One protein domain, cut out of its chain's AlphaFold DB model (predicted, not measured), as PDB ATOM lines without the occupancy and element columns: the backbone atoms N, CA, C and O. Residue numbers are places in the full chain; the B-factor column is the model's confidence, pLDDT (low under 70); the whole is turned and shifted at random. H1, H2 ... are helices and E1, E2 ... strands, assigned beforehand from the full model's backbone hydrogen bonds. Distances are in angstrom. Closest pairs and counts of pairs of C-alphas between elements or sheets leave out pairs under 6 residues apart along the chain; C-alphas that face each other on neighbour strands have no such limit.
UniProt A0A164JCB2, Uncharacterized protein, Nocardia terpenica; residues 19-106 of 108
ATOM      1  N   ILE A  19     138.684 213.083 265.823       91.88
ATOM      2  CA  ILE A  19     137.416 213.774 265.567       91.88
ATOM      3  C   ILE A  19     137.332 214.283 264.133       91.88
ATOM      4  O   ILE A  19     136.239 214.292 263.561       91.88
ATOM      5  N   TYR A  20     138.479 214.600 263.534       93.06
ATOM      6  CA  TYR A  20     138.615 215.067 262.162       93.06
ATOM      7  C   TYR A  20     139.833 214.421 261.506       93.06
ATOM      8  O   TYR A  20     140.900 214.359 262.114       93.06
ATOM      9  N   GLU A  21     139.691 213.957 260.272       93.81
ATOM     10  CA  GLU A  21     140.784 213.376 259.499       93.81
ATOM     11  C   GLU A  21     140.701 213.807 258.038       93.81
ATOM     12  O   GLU A  21     139.629 213.833 257.440       93.81
ATOM     13  N   VAL A  22     141.857 214.085 257.447       91.75
ATOM     14  CA  VAL A  22     142.024 214.335 256.021       91.75
ATOM     15  C   VAL A  22     143.128 213.444 255.505       91.75
ATOM     16  O   VAL A  22     144.208 213.382 256.087       91.75
ATOM     17  N   LYS A  23     142.880 212.776 254.384       89.81
ATOM     18  CA  LYS A  23     143.885 211.953 253.716       89.81
ATOM     19  C   LYS A  23     143.920 212.268 252.239       89.81
ATOM     20  O   LYS A  23     142.903 212.156 251.559       89.81
ATOM     21  N   ASN A  24     145.102 212.596 251.736       87.44
ATOM     22  CA  ASN A  24     145.359 212.636 250.308       87.44
ATOM     23  C   ASN A  24     145.910 211.271 249.877       87.44
ATOM     24  O   ASN A  24     147.015 210.879 250.242       87.44
ATOM     25  N   THR A  25     145.128 210.517 249.106       83.00
ATOM     26  CA  THR A  25     145.503 209.152 248.699       83.00
ATOM     27  C   THR A  25     146.586 209.105 247.622       83.00
ATOM     28  O   THR A  25     147.179 208.049 247.416       83.00
ATOM     29  N   VAL A  26     146.863 210.229 246.955       81.00
ATOM     30  CA  VAL A  26     147.888 210.342 245.910       81.00
ATOM     31  C   VAL A  26     149.249 210.653 246.523       81.00
ATOM     32  O   VAL A  26     150.231 209.994 246.192       81.00
ATOM     33  N   THR A  27     149.315 211.635 247.425       80.44
ATOM     34  CA  THR A  27     150.573 212.041 248.079       80.44
ATOM     35  C   THR A  27     150.882 211.225 249.330       80.44
ATOM     36  O   THR A  27     152.035 211.170 249.746       80.44
ATOM     37  N   GLY A  28     149.858 210.590 249.912       81.62
ATOM     38  CA  GLY A  28     149.913 209.925 251.211       81.62
ATOM     39  C   GLY A  28     149.969 210.891 252.397       81.62
ATOM     40  O   GLY A  28     150.194 210.446 253.521       81.62
ATOM     41  N   ASP A  29     149.725 212.186 252.167       87.00
ATOM     42  CA  ASP A  29     149.586 213.159 253.248       87.00
ATOM     43  C   ASP A  29     148.366 212.822 254.109       87.00
ATOM     44  O   ASP A  29     147.296 212.460 253.600       87.00
ATOM     45  N   GLN A  30     148.517 212.989 255.418       90.81
ATOM     46  CA  GLN A  30     147.456 212.753 256.384       90.81
ATOM     47  C   GLN A  30     147.455 213.855 257.435       90.81
ATOM     48  O   GLN A  30     148.500 214.217 257.970       90.81
ATOM     49  N   PHE A  31     146.275 214.360 257.754       92.75
ATOM     50  CA  PHE A  31     146.057 215.332 258.810       92.75
ATOM     51  C   PHE A  31     144.956 214.824 259.737       92.75
ATOM     52  O   PHE A  31     143.911 214.401 259.258       92.75
ATOM     53  N   ILE A  32     145.189 214.823 261.047       93.81
ATOM     54  CA  ILE A  32     144.241 214.321 262.046       93.81
ATOM     55  C   ILE A  32     144.143 215.340 263.173       93.81
ATOM     56  O   ILE A  32     145.171 215.784 263.676       93.81
ATOM     57  N   ILE A  33     142.926 215.663 263.600       93.25
ATOM     58  CA  ILE A  33     142.660 216.373 264.853       93.25
ATOM     59  C   ILE A  33     142.035 215.373 265.818       93.25
ATOM     60  O   ILE A  33     141.080 214.664 265.477       93.25
ATOM     61  N   TYR A  34     142.577 215.326 267.026       90.69
ATOM     62  CA  TYR A  34     142.067 214.521 268.122       90.69
ATOM     63  C   TYR A  34     141.261 215.384 269.089       90.69
ATOM     64  O   TYR A  34     141.546 216.569 269.250       90.69
ATOM     65  N   ALA A  35     140.272 214.776 269.743       84.19
ATOM     66  CA  ALA A  35     139.561 215.393 270.851       84.19
ATOM     67  C   ALA A  35     140.553 215.858 271.933       84.19
ATOM     68  O   ALA A  35     141.565 215.172 272.142       84.19
ATOM     69  N   PRO A  36     140.258 216.972 272.631       79.38
ATOM     70  CA  PRO A  36     141.009 217.365 273.812       79.38
ATOM     71  C   PRO A  36     141.087 216.188 274.778       79.38
ATOM     72  O   PRO A  36     140.105 215.466 274.974       79.38
ATOM     73  N   ALA A  37     142.268 215.948 275.332       68.94
ATOM     74  CA  ALA A  37     142.422 214.879 276.300       68.94
ATOM     75  C   ALA A  37     141.815 215.307 277.644       68.94
ATOM     76  O   ALA A  37     141.877 216.478 278.003       68.94
ATOM     77  N   ASP A  38     141.298 214.355 278.427       63.66
ATOM     78  CA  ASP A  38     140.626 214.609 279.720       63.66
ATOM     79  C   ASP A  38     141.492 215.331 280.785       63.66
ATOM     80  O   ASP A  38     141.030 215.587 281.893       63.66
ATOM     81  N   HIS A  39     142.764 215.606 280.484       54.38
ATOM     82  CA  HIS A  39     143.739 216.273 281.347       54.38
ATOM     83  C   HIS A  39     144.173 217.654 280.830       54.38
ATOM     84  O   HIS A  39     145.110 218.231 281.376       54.38
ATOM     85  N   ASP A  40     143.545 218.153 279.767       62.94
ATOM     86  CA  ASP A  40     143.840 219.463 279.194       62.94
ATOM     87  C   ASP A  40     142.813 220.496 279.681       62.94
ATOM     88  O   ASP A  40     141.696 220.581 279.165       62.94
ATOM     89  N   ASP A  41     143.187 221.256 280.715       56.72
ATOM     90  CA  ASP A  41     142.319 222.251 281.363       56.72
ATOM     91  C   ASP A  41     141.956 223.428 280.433       56.72
ATOM     92  O   ASP A  41     140.965 224.121 280.674       56.72
ATOM     93  N   GLU A  42     142.730 223.653 279.364       69.50
ATOM     94  CA  GLU A  42     142.504 224.722 278.380       69.50
ATOM     95  C   GLU A  42     141.687 224.242 277.166       69.50
ATOM     96  O   GLU A  42     141.256 225.049 276.342       69.50
ATOM     97  N   GLY A  43     141.423 222.933 277.064       78.19
ATOM     98  CA  GLY A  43     140.669 222.350 275.957       78.19
ATOM     99  C   GLY A  43     141.431 222.339 274.631       78.19
ATOM    100  O   GLY A  43     140.795 222.340 273.575       78.19
ATOM    101  N   MET A  44     142.770 222.335 274.658       87.44
ATOM    102  CA  MET A  44     143.584 222.366 273.443       87.44
ATOM    103  C   MET A  44     143.372 221.114 272.588       87.44
ATOM    104  O   MET A  44     143.153 220.000 273.071       87.44
ATOM    105  N   PHE A  45     143.486 221.292 271.276       88.62
ATOM    106  CA  PHE A  45     143.444 220.187 270.332       88.62
ATOM    107  C   PHE A  45     144.843 219.642 270.083       88.62
ATOM    108  O   PHE A  45     145.800 220.394 269.898       88.62
ATOM    109  N   ILE A  46     144.953 218.319 269.977       91.56
ATOM    110  CA  ILE A  46     146.147 217.681 269.422       91.56
ATOM    111  C   ILE A  46     145.908 217.472 267.934       91.56
ATOM    112  O   ILE A  46     144.914 216.866 267.533       91.56
ATOM    113  N   ALA A  47     146.842 217.938 267.115       91.88
ATOM    114  CA  ALA A  47     146.814 217.756 265.676       91.88
ATOM    115  C   ALA A  47     148.061 216.999 265.203       91.88
ATOM    116  O   ALA A  47     149.184 217.322 265.589       91.88
ATOM    117  N   ALA A  48     147.878 215.996 264.349       92.44
ATOM    118  CA  ALA A  48     148.952 215.250 263.709       92.44
ATOM    119  C   ALA A  48     148.960 215.529 262.208       92.44
ATOM    120  O   ALA A  48     147.929 215.427 261.551       92.44
ATOM    121  N   HIS A  49     150.131 215.838 261.658       90.50
ATOM    122  CA  HIS A  49     150.319 216.077 260.233       90.50
ATOM    123  C   HIS A  49     151.470 215.223 259.698       90.50
ATOM    124  O   HIS A  49     152.623 215.360 260.111       90.50
ATOM    125  N   VAL A  50     151.150 214.331 258.770       87.75
ATOM    126  CA  VAL A  50     152.080 213.500 258.011       87.75
ATOM    127  C   VAL A  50     152.180 214.080 256.607       87.75
ATOM    128  O   VAL A  50     151.160 214.201 255.932       87.75
ATOM    129  N   THR A  51     153.390 214.428 256.169       81.38
ATOM    130  CA  THR A  51     153.631 214.973 254.826       81.38
ATOM    131  C   THR A  51     154.613 214.127 254.026       81.38
ATOM    132  O   THR A  51     155.593 213.610 254.566       81.38
ATOM    133  N   GLY A  52     154.381 214.034 252.717       67.38
ATOM    134  CA  GLY A  52     155.331 213.525 251.733       67.38
ATOM    135  C   GLY A  52     155.658 212.044 251.879       67.38
ATOM    136  O   GLY A  52     156.775 211.641 251.560       67.38
ATOM    137  N   ALA A  53     154.718 211.244 252.379       66.19
ATOM    138  CA  ALA A  53     154.891 209.813 252.564       66.19
ATOM    139  C   ALA A  53     154.231 209.064 251.400       66.19
ATOM    140  O   ALA A  53     153.013 208.897 251.429       66.19
ATOM    141  N   PRO A  54     154.974 208.570 250.385       66.19
ATOM    142  CA  PRO A  54     154.388 207.697 249.373       66.19
ATOM    143  C   PRO A  54     153.555 206.595 250.026       66.19
ATOM    144  O   PRO A  54     153.952 206.047 251.060       66.19
ATOM    145  N   VAL A  55     152.412 206.259 249.427       65.44
ATOM    146  CA  VAL A  55     151.521 205.212 249.942       65.44
ATOM    147  C   VAL A  55     152.327 203.937 250.227       65.44
ATOM    148  O   VAL A  55     152.982 203.400 249.338       65.44
ATOM    149  N   GLY A  56     152.294 203.467 251.479       63.97
ATOM    150  CA  GLY A  56     153.048 202.289 251.932       63.97
ATOM    151  C   GLY A  56     154.422 202.579 252.556       63.97
ATOM    152  O   GLY A  56     155.107 201.638 252.948       63.97
ATOM    153  N   SER A  57     154.820 203.847 252.685       68.31
ATOM    154  CA  SER A  57     156.013 204.261 253.436       68.31
ATOM    155  C   SER A  57     155.667 204.721 254.857       68.31
ATOM    156  O   SER A  57     154.557 205.179 255.130       68.31
ATOM    157  N   VAL A  58     156.624 204.585 255.778       67.19
ATOM    158  CA  VAL A  58     156.500 205.109 257.143       67.19
ATOM    159  C   VAL A  58     157.052 206.529 257.161       67.19
ATOM    160  O   VAL A  58     158.243 206.728 256.931       67.19
ATOM    161  N   ALA A  59     156.200 207.501 257.474       75.44
ATOM    162  CA  ALA A  59     156.615 208.862 257.780       75.44
ATOM    163  C   ALA A  59     156.263 209.205 259.225       75.44
ATOM    164  O   ALA A  59     155.223 208.801 259.744       75.44
ATOM    165  N   ALA A  60     157.157 209.945 259.877       79.75
ATOM    166  CA  ALA A  60     156.919 210.418 261.228       79.75
ATOM    167  C   ALA A  60     155.895 211.567 261.197       79.75
ATOM    168  O   ALA A  60     156.120 212.548 260.479       79.75
ATOM    169  N   PRO A  61     154.795 211.486 261.966       85.50
ATOM    170  CA  PRO A  61     153.867 212.598 262.084       85.50
ATOM    171  C   PRO A  61     154.531 213.758 262.829       85.50
ATOM    172  O   PRO A  61     155.226 213.568 263.829       85.50
ATOM    173  N   ARG A  62     154.268 214.980 262.371       88.62
ATOM    174  CA  ARG A  62     154.471 216.187 263.172       88.62
ATOM    175  C   ARG A  62     153.254 216.357 264.069       88.62
ATOM    176  O   ARG A  62     152.141 216.446 263.559       88.62
ATOM    177  N   ILE A  63     153.469 216.380 265.379       90.50
ATOM    178  CA  ILE A  63     152.412 216.560 266.379       90.50
ATOM    179  C   ILE A  63     152.447 218.003 266.876       90.50
ATOM    180  O   ILE A  63     153.520 218.514 267.196       90.50
ATOM    181  N   LEU A  64     151.284 218.646 266.930       89.94
ATOM    182  CA  LEU A  64     151.100 220.007 267.420       89.94
ATOM    183  C   LEU A  64     149.982 220.044 268.461       89.94
ATOM    184  O   LEU A  64     149.030 219.268 268.381       89.94
ATOM    185  N   VAL A  65     150.101 220.979 269.400       90.19
ATOM    186  CA  VAL A  65     149.026 221.383 270.311       90.19
ATOM    187  C   VAL A  65     148.514 222.730 269.811       90.19
ATOM    188  O   VAL A  65     149.318 223.629 269.564       90.19
ATOM    189  N   VAL A  66     147.209 222.844 269.588       90.00
ATOM    190  CA  VAL A  66     146.585 223.979 268.894       90.00
ATOM    191  C   VAL A  66     145.448 224.529 269.740       90.00
ATOM    192  O   VAL A  66     144.630 223.763 270.253       90.00
ATOM    193  N   HIS A  67     145.403 225.853 269.885       89.62
ATOM    194  CA  HIS A  67     144.351 226.518 270.639       89.62
ATOM    195  C   HIS A  67     142.994 226.359 269.934       89.62
ATOM    196  O   HIS A  67     142.955 226.375 268.698       89.62
ATOM    197  N   PRO A  68     141.877 226.221 270.673       88.19
ATOM    198  CA  PRO A  68     140.549 226.109 270.075       88.19
ATOM    199  C   PRO A  68     140.188 227.245 269.119       88.19
ATOM    200  O   PRO A  68     139.547 226.993 268.106       88.19
ATOM    201  N   ASP A  69     140.645 228.467 269.394       89.88
ATOM    202  CA  ASP A  69     140.378 229.618 268.520       89.88
ATOM    203  C   ASP A  69     141.152 229.556 267.189       89.88
ATOM    204  O   ASP A  69     140.709 230.121 266.190       89.88
ATOM    205  N   ASP A  70     142.277 228.834 267.147       91.44
ATOM    206  CA  ASP A  70     143.161 228.761 265.977       91.44
ATOM    207  C   ASP A  70     142.908 227.509 265.118       91.44
ATOM    208  O   ASP A  70     143.362 227.420 263.972       91.44
ATOM    209  N   ILE A  71     142.195 226.506 265.650       90.75
ATOM    210  CA  ILE A  71     142.086 225.184 265.016       90.75
ATOM    211  C   ILE A  71     141.391 225.234 263.651       90.75
ATOM    212  O   ILE A  71     141.788 224.512 262.733       90.75
ATOM    213  N   GLY A  72     140.388 226.101 263.491       91.62
ATOM    214  CA  GLY A  72     139.663 226.271 262.232       91.62
ATOM    215  C   GLY A  72     140.548 226.837 261.121       91.62
ATOM    216  O   GLY A  72     140.578 226.296 260.011       91.62
ATOM    217  N   GLU A  73     141.317 227.888 261.421       92.75
ATOM    218  CA  GLU A  73     142.258 228.495 260.470       92.75
ATOM    219  C   GLU A  73     143.381 227.512 260.121       92.75
ATOM    220  O   GLU A  73     143.645 227.256 258.941       92.75
ATOM    221  N   TYR A  74     143.963 226.868 261.135       90.75
ATOM    222  CA  TYR A  74     145.025 225.886 260.948       90.75
ATOM    223  C   TYR A  74     144.585 224.694 260.080       90.75
ATOM    224  O   TYR A  74     145.303 224.276 259.160       90.75
ATOM    225  N   ALA A  75     143.386 224.157 260.328       92.06
ATOM    226  CA  ALA A  75     142.810 223.089 259.517       92.06
ATOM    227  C   ALA A  75     142.527 223.562 258.084       92.06
ATOM    228  O   ALA A  75     142.854 222.855 257.131       92.06
ATOM    229  N   THR A  76     141.979 224.768 257.916       92.56
ATOM    230  CA  THR A  76     141.684 225.360 256.602       92.56
ATOM    231  C   THR A  76     142.930 225.455 255.734       92.56
ATOM    232  O   THR A  76     142.926 224.984 254.591       92.56
ATOM    233  N   ASP A  77     144.017 226.003 256.269       90.31
ATOM    234  CA  ASP A  77     145.264 226.130 255.522       90.31
ATOM    235  C   ASP A  77     145.904 224.778 255.219       90.31
ATOM    236  O   ASP A  77     146.359 224.544 254.094       90.31
ATOM    237  N   THR A  78     145.874 223.853 256.179       89.31
ATOM    238  CA  THR A  78     146.398 222.498 255.983       89.31
ATOM    239  C   THR A  78     145.649 221.776 254.862       89.31
ATOM    240  O   THR A  78     146.268 221.275 253.921       89.31
ATOM    241  N   VAL A  79     144.315 221.794 254.884       89.62
ATOM    242  CA  VAL A  79     143.493 221.162 253.841       89.62
ATOM    243  C   VAL A  79     143.673 221.836 252.491       89.62
ATOM    244  O   VAL A  79     143.756 221.151 251.468       89.62
ATOM    245  N   ARG A  80     143.788 223.167 252.460       88.25
ATOM    246  CA  ARG A  80     144.078 223.911 251.229       88.25
ATOM    247  C   ARG A  80     145.392 223.451 250.602       88.25
ATOM    248  O   ARG A  80     145.427 223.210 249.397       88.25
ATOM    249  N   LEU A  81     146.448 223.286 251.399       85.31
ATOM    250  CA  LEU A  81     147.740 222.779 250.928       85.31
ATOM    251  C   LEU A  81     147.636 221.333 250.426       85.31
ATOM    252  O   LEU A  81     148.089 221.041 249.318       85.31
ATOM    253  N   MET A  82     146.971 220.456 251.182       85.25
ATOM    254  CA  MET A  82     146.766 219.053 250.796       85.25
ATOM    255  C   MET A  82     145.975 218.911 249.487       85.25
ATOM    256  O   MET A  82     146.259 218.015 248.691       85.25
ATOM    257  N   ARG A  83     145.003 219.798 249.235       85.25
ATOM    258  CA  ARG A  83     144.220 219.848 247.987       85.25
ATOM    259  C   ARG A  83     144.991 220.468 246.821       85.25
ATOM    260  O   ARG A  83     144.752 220.101 245.672       85.25
ATOM    261  N   ALA A  84     145.899 221.404 247.092       78.88
ATOM    262  CA  ALA A  84     146.701 222.069 246.068       78.88
ATOM    263  C   ALA A  84     147.827 221.178 245.516       78.88
ATOM    264  O   ALA A  84     148.190 221.314 244.349       78.88
ATOM    265  N   ALA A  85     148.361 220.257 246.326       67.75
ATOM    266  CA  ALA A  85     149.509 219.420 245.968       67.75
ATOM    267  C   ALA A  85     149.236 218.396 244.842       67.75
ATOM    268  O   ALA A  85     150.171 217.906 244.212       67.75
ATOM    269  N   SER A  86     147.972 218.084 244.549       58.22
ATOM    270  CA  SER A  86     147.566 217.150 243.489       58.22
ATOM    271  C   SER A  86     146.048 217.211 243.333       58.22
ATOM    272  O   SER A  86     145.371 217.117 244.353       58.22
ATOM    273  N   THR A  87     145.536 217.364 242.099       59.94
ATOM    274  CA  THR A  87     144.104 217.333 241.695       59.94
ATOM    275  C   THR A  87     143.147 217.175 242.879       59.94
ATOM    276  O   THR A  87     142.866 216.042 243.266       59.94
ATOM    277  N   GLY A  88     142.695 218.293 243.468       59.31
ATOM    278  CA  GLY A  88     142.088 218.390 244.811       59.31
ATOM    279  C   GLY A  88     140.947 217.425 245.180       59.31
ATOM    280  O   GLY A  88     140.544 217.390 246.335       59.31
ATOM    281  N   PHE A  89     140.476 216.605 244.241       67.06
ATOM    282  CA  PHE A  89     139.598 215.449 244.434       67.06
ATOM    283  C   PHE A  89     140.231 214.283 245.221       67.06
ATOM    284  O   PHE A  89     139.510 213.389 245.650       67.06
ATOM    285  N   ALA A  90     141.558 214.255 245.395       76.38
ATOM    286  CA  ALA A  90     142.255 213.165 246.090       76.38
ATOM    287  C   ALA A  90     142.238 213.274 247.628       76.38
ATOM    288  O   ALA A  90     142.558 212.294 248.306       76.38
ATOM    289  N   ALA A  91     141.892 214.447 248.171       84.81
ATOM    290  CA  ALA A  91     141.809 214.686 249.607       84.81
ATOM    291  C   ALA A  91     140.406 214.343 250.122       84.81
ATOM    292  O   ALA A  91     139.435 215.032 249.808       84.81
ATOM    293  N   ILE A  92     140.315 213.282 250.917       86.81
ATOM    294  CA  ILE A  92     139.074 212.813 251.536       86.81
ATOM    295  C   ILE A  92     139.049 213.301 252.979       86.81
ATOM    296  O   ILE A  92     140.054 213.170 253.676       86.81
ATOM    297  N   VAL A  93     137.911 213.851 253.400       88.38
ATOM    298  CA  VAL A  93     137.675 214.365 254.752       88.38
ATOM    299  C   VAL A  93     136.708 213.440 255.490       88.38
ATOM    300  O   VAL A  93     135.680 213.044 254.939       88.38
ATOM    301  N   TRP A  94     137.020 213.123 256.746       90.12
ATOM    302  CA  TRP A  94     136.145 212.418 257.679       90.12
ATOM    303  C   TRP A  94     135.940 213.246 258.945       90.12
ATOM    304  O   TRP A  94     136.896 213.703 259.565       90.12
ATOM    305  N   THR A  95     134.681 213.397 259.350       86.62
ATOM    306  CA  THR A  95     134.250 214.234 260.486       86.62
ATOM    307  C   THR A  95     133.414 213.445 261.500       86.62
ATOM    308  O   THR A  95     132.653 214.031 262.261       86.62
ATOM    309  N   ASN A  96     133.539 212.109 261.526       70.25
ATOM    310  CA  ASN A  96     132.606 211.178 262.188       70.25
ATOM    311  C   ASN A  96     132.298 211.481 263.668       70.25
ATOM    312  O   ASN A  96     131.237 211.088 264.140       70.25
ATOM    313  N   ASN A  97     133.194 212.170 264.382       77.06
ATOM    314  CA  ASN A  97     132.997 212.562 265.781       77.06
ATOM    315  C   ASN A  97     133.138 214.080 266.010       77.06
ATOM    316  O   ASN A  97     133.218 214.520 267.154       77.06
ATOM    317  N   THR A  98     133.185 214.888 264.946       82.12
ATOM    318  CA  THR A  98     133.153 216.351 265.057       82.12
ATOM    319  C   THR A  98     131.701 216.819 265.123       82.12
ATOM    320  O   THR A  98     130.891 216.473 264.265       82.12
ATOM    321  N   ALA A  99     131.365 217.643 266.114       78.19
ATOM    322  CA  ALA A  99     130.024 218.192 266.287       78.19
ATOM    323  C   ALA A  99     130.058 219.687 266.634       78.19
ATOM    324  O   ALA A  99     131.106 220.243 266.964       78.19
ATOM    325  N   GLY A 100     128.887 220.325 266.584       83.12
ATOM    326  CA  GLY A 100     128.690 221.692 267.066       83.12
ATOM    327  C   GLY A 100     129.486 222.744 266.291       83.12
ATOM    328  O   GLY A 100     129.667 222.634 265.080       83.12
ATOM    329  N   GLU A 101     129.942 223.776 267.001       81.44
ATOM    330  CA  GLU A 101     130.659 224.917 266.417       81.44
ATOM    331  C   GLU A 101     131.958 224.506 265.727       81.44
ATOM    332  O   GLU A 101     132.280 225.047 264.672       81.44
ATOM    333  N   LEU A 102     132.651 223.489 266.244       83.31
ATOM    334  CA  LEU A 102     133.865 222.971 265.620       83.31
ATOM    335  C   LEU A 102     133.587 222.425 264.213       83.31
ATOM    336  O   LEU A 102     134.348 222.692 263.290       83.31
ATOM    337  N   LEU A 103     132.464 221.726 264.003       86.81
ATOM    338  CA  LEU A 103     132.104 221.224 262.670       86.81
ATOM    339  C   LEU A 103     131.912 222.363 261.660       86.81
ATOM    340  O   LEU A 103     132.265 222.206 260.495       86.81
ATOM    341  N   ALA A 104     131.380 223.504 262.104       86.44
ATOM    342  CA  ALA A 104     131.181 224.676 261.255       86.44
ATOM    343  C   ALA A 104     132.495 225.395 260.901       86.44
ATOM    344  O   ALA A 104     132.549 226.097 259.893       86.44
ATOM    345  N   GLN A 105     133.539 225.223 261.714       86.06
ATOM    346  CA  GLN A 105     134.855 225.833 261.513       86.06
ATOM    347  C   GLN A 105     135.787 224.983 260.641       86.06
ATOM    348  O   GLN A 105     136.740 225.511 260.071       86.06
ATOM    349  N   LEU A 106     135.541 223.672 260.539       89.50
ATOM    350  CA  LEU A 106     136.430 222.756 259.829       89.50
ATOM    351  C   LEU A 106     136.056 222.607 258.345       89.50
ATOM    352  O   LEU A 106     134.879 222.414 258.010       89.50
TER     353      LEU A 106
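AT A GLANCE: This is residues 19 to 106 of the 108 residues of an uncharacterized protein of Nocardia terpenica (UniProt A0A164JCB2). A twisted wall of five antiparallel strands has one long helix, H1, lying along its strands over one face, and no named helix covers the other face. A short last helix, H2, sits beyond the sheet by the start of H1. The printed part has 88 residues, with elements in the order E1 E2 E3 E4 H1 E5 H2, and the sheet runs E4 E3 E2 E1 E5. The class is mixed, helices and strands; the whole is compact, with a radius of gyration of the C-alphas of 13.0 A and spans of 37 by 26 by 20 A.

IN THESE COORDINATES: E1, residues 19 to 24, measures 17.2 A and begins at C-alpha 19 (137.416, 213.774, 265.567). E2 is residues 30 to 34, 13.0 A; E3 is 45 to 50, 16.5 A; E4 is 62 to 66, 12.5 A; E5 is 91 to 94, 10.1 A. H1, residues 71 to 84, measures 19.7 A. H2, residues 100 to 105, 9.3 A, ends at C-alpha 105 (134.855, 225.833, 261.513).

HOW THE PARTS SIT: E1 to E4 form a meander, each strand the antiparallel neighbour of the one before. Across the neighbours E1 and E2, N 22 and O 31 are within hydrogen-bond range at 2.8 A, as are N 48 and O 32 across E2 and E3, 2.8 A, N 64 and O 47 across E3 and E4, 2.8 A, and N 23 and O 92 across E1 and the edge strand E5, 2.9 A. H1 is on the sheet at a height of 9.0 A, over E2 and E1, at 11 degrees to E2 on the local plane. H1 and H2 only just touch, with 3 pairs of C-alphas within 8 A, by residues 72 to 73 of H1 alone; the closest C-alphas, of Gly 72 and Gln 105, are 4.9 A apart. Every O i to N i+4 pair is within range in H1, 1 of 2 in H2.

THE WHOLE: The farthest C-alphas, of Asp 41 and Thr 87, are 40.0 A apart. The printed part has no cut; the link from E3 to E4 is long. The pLDDT is under 70 at residues 37 to 42, 52 to 58 and 85 to 89.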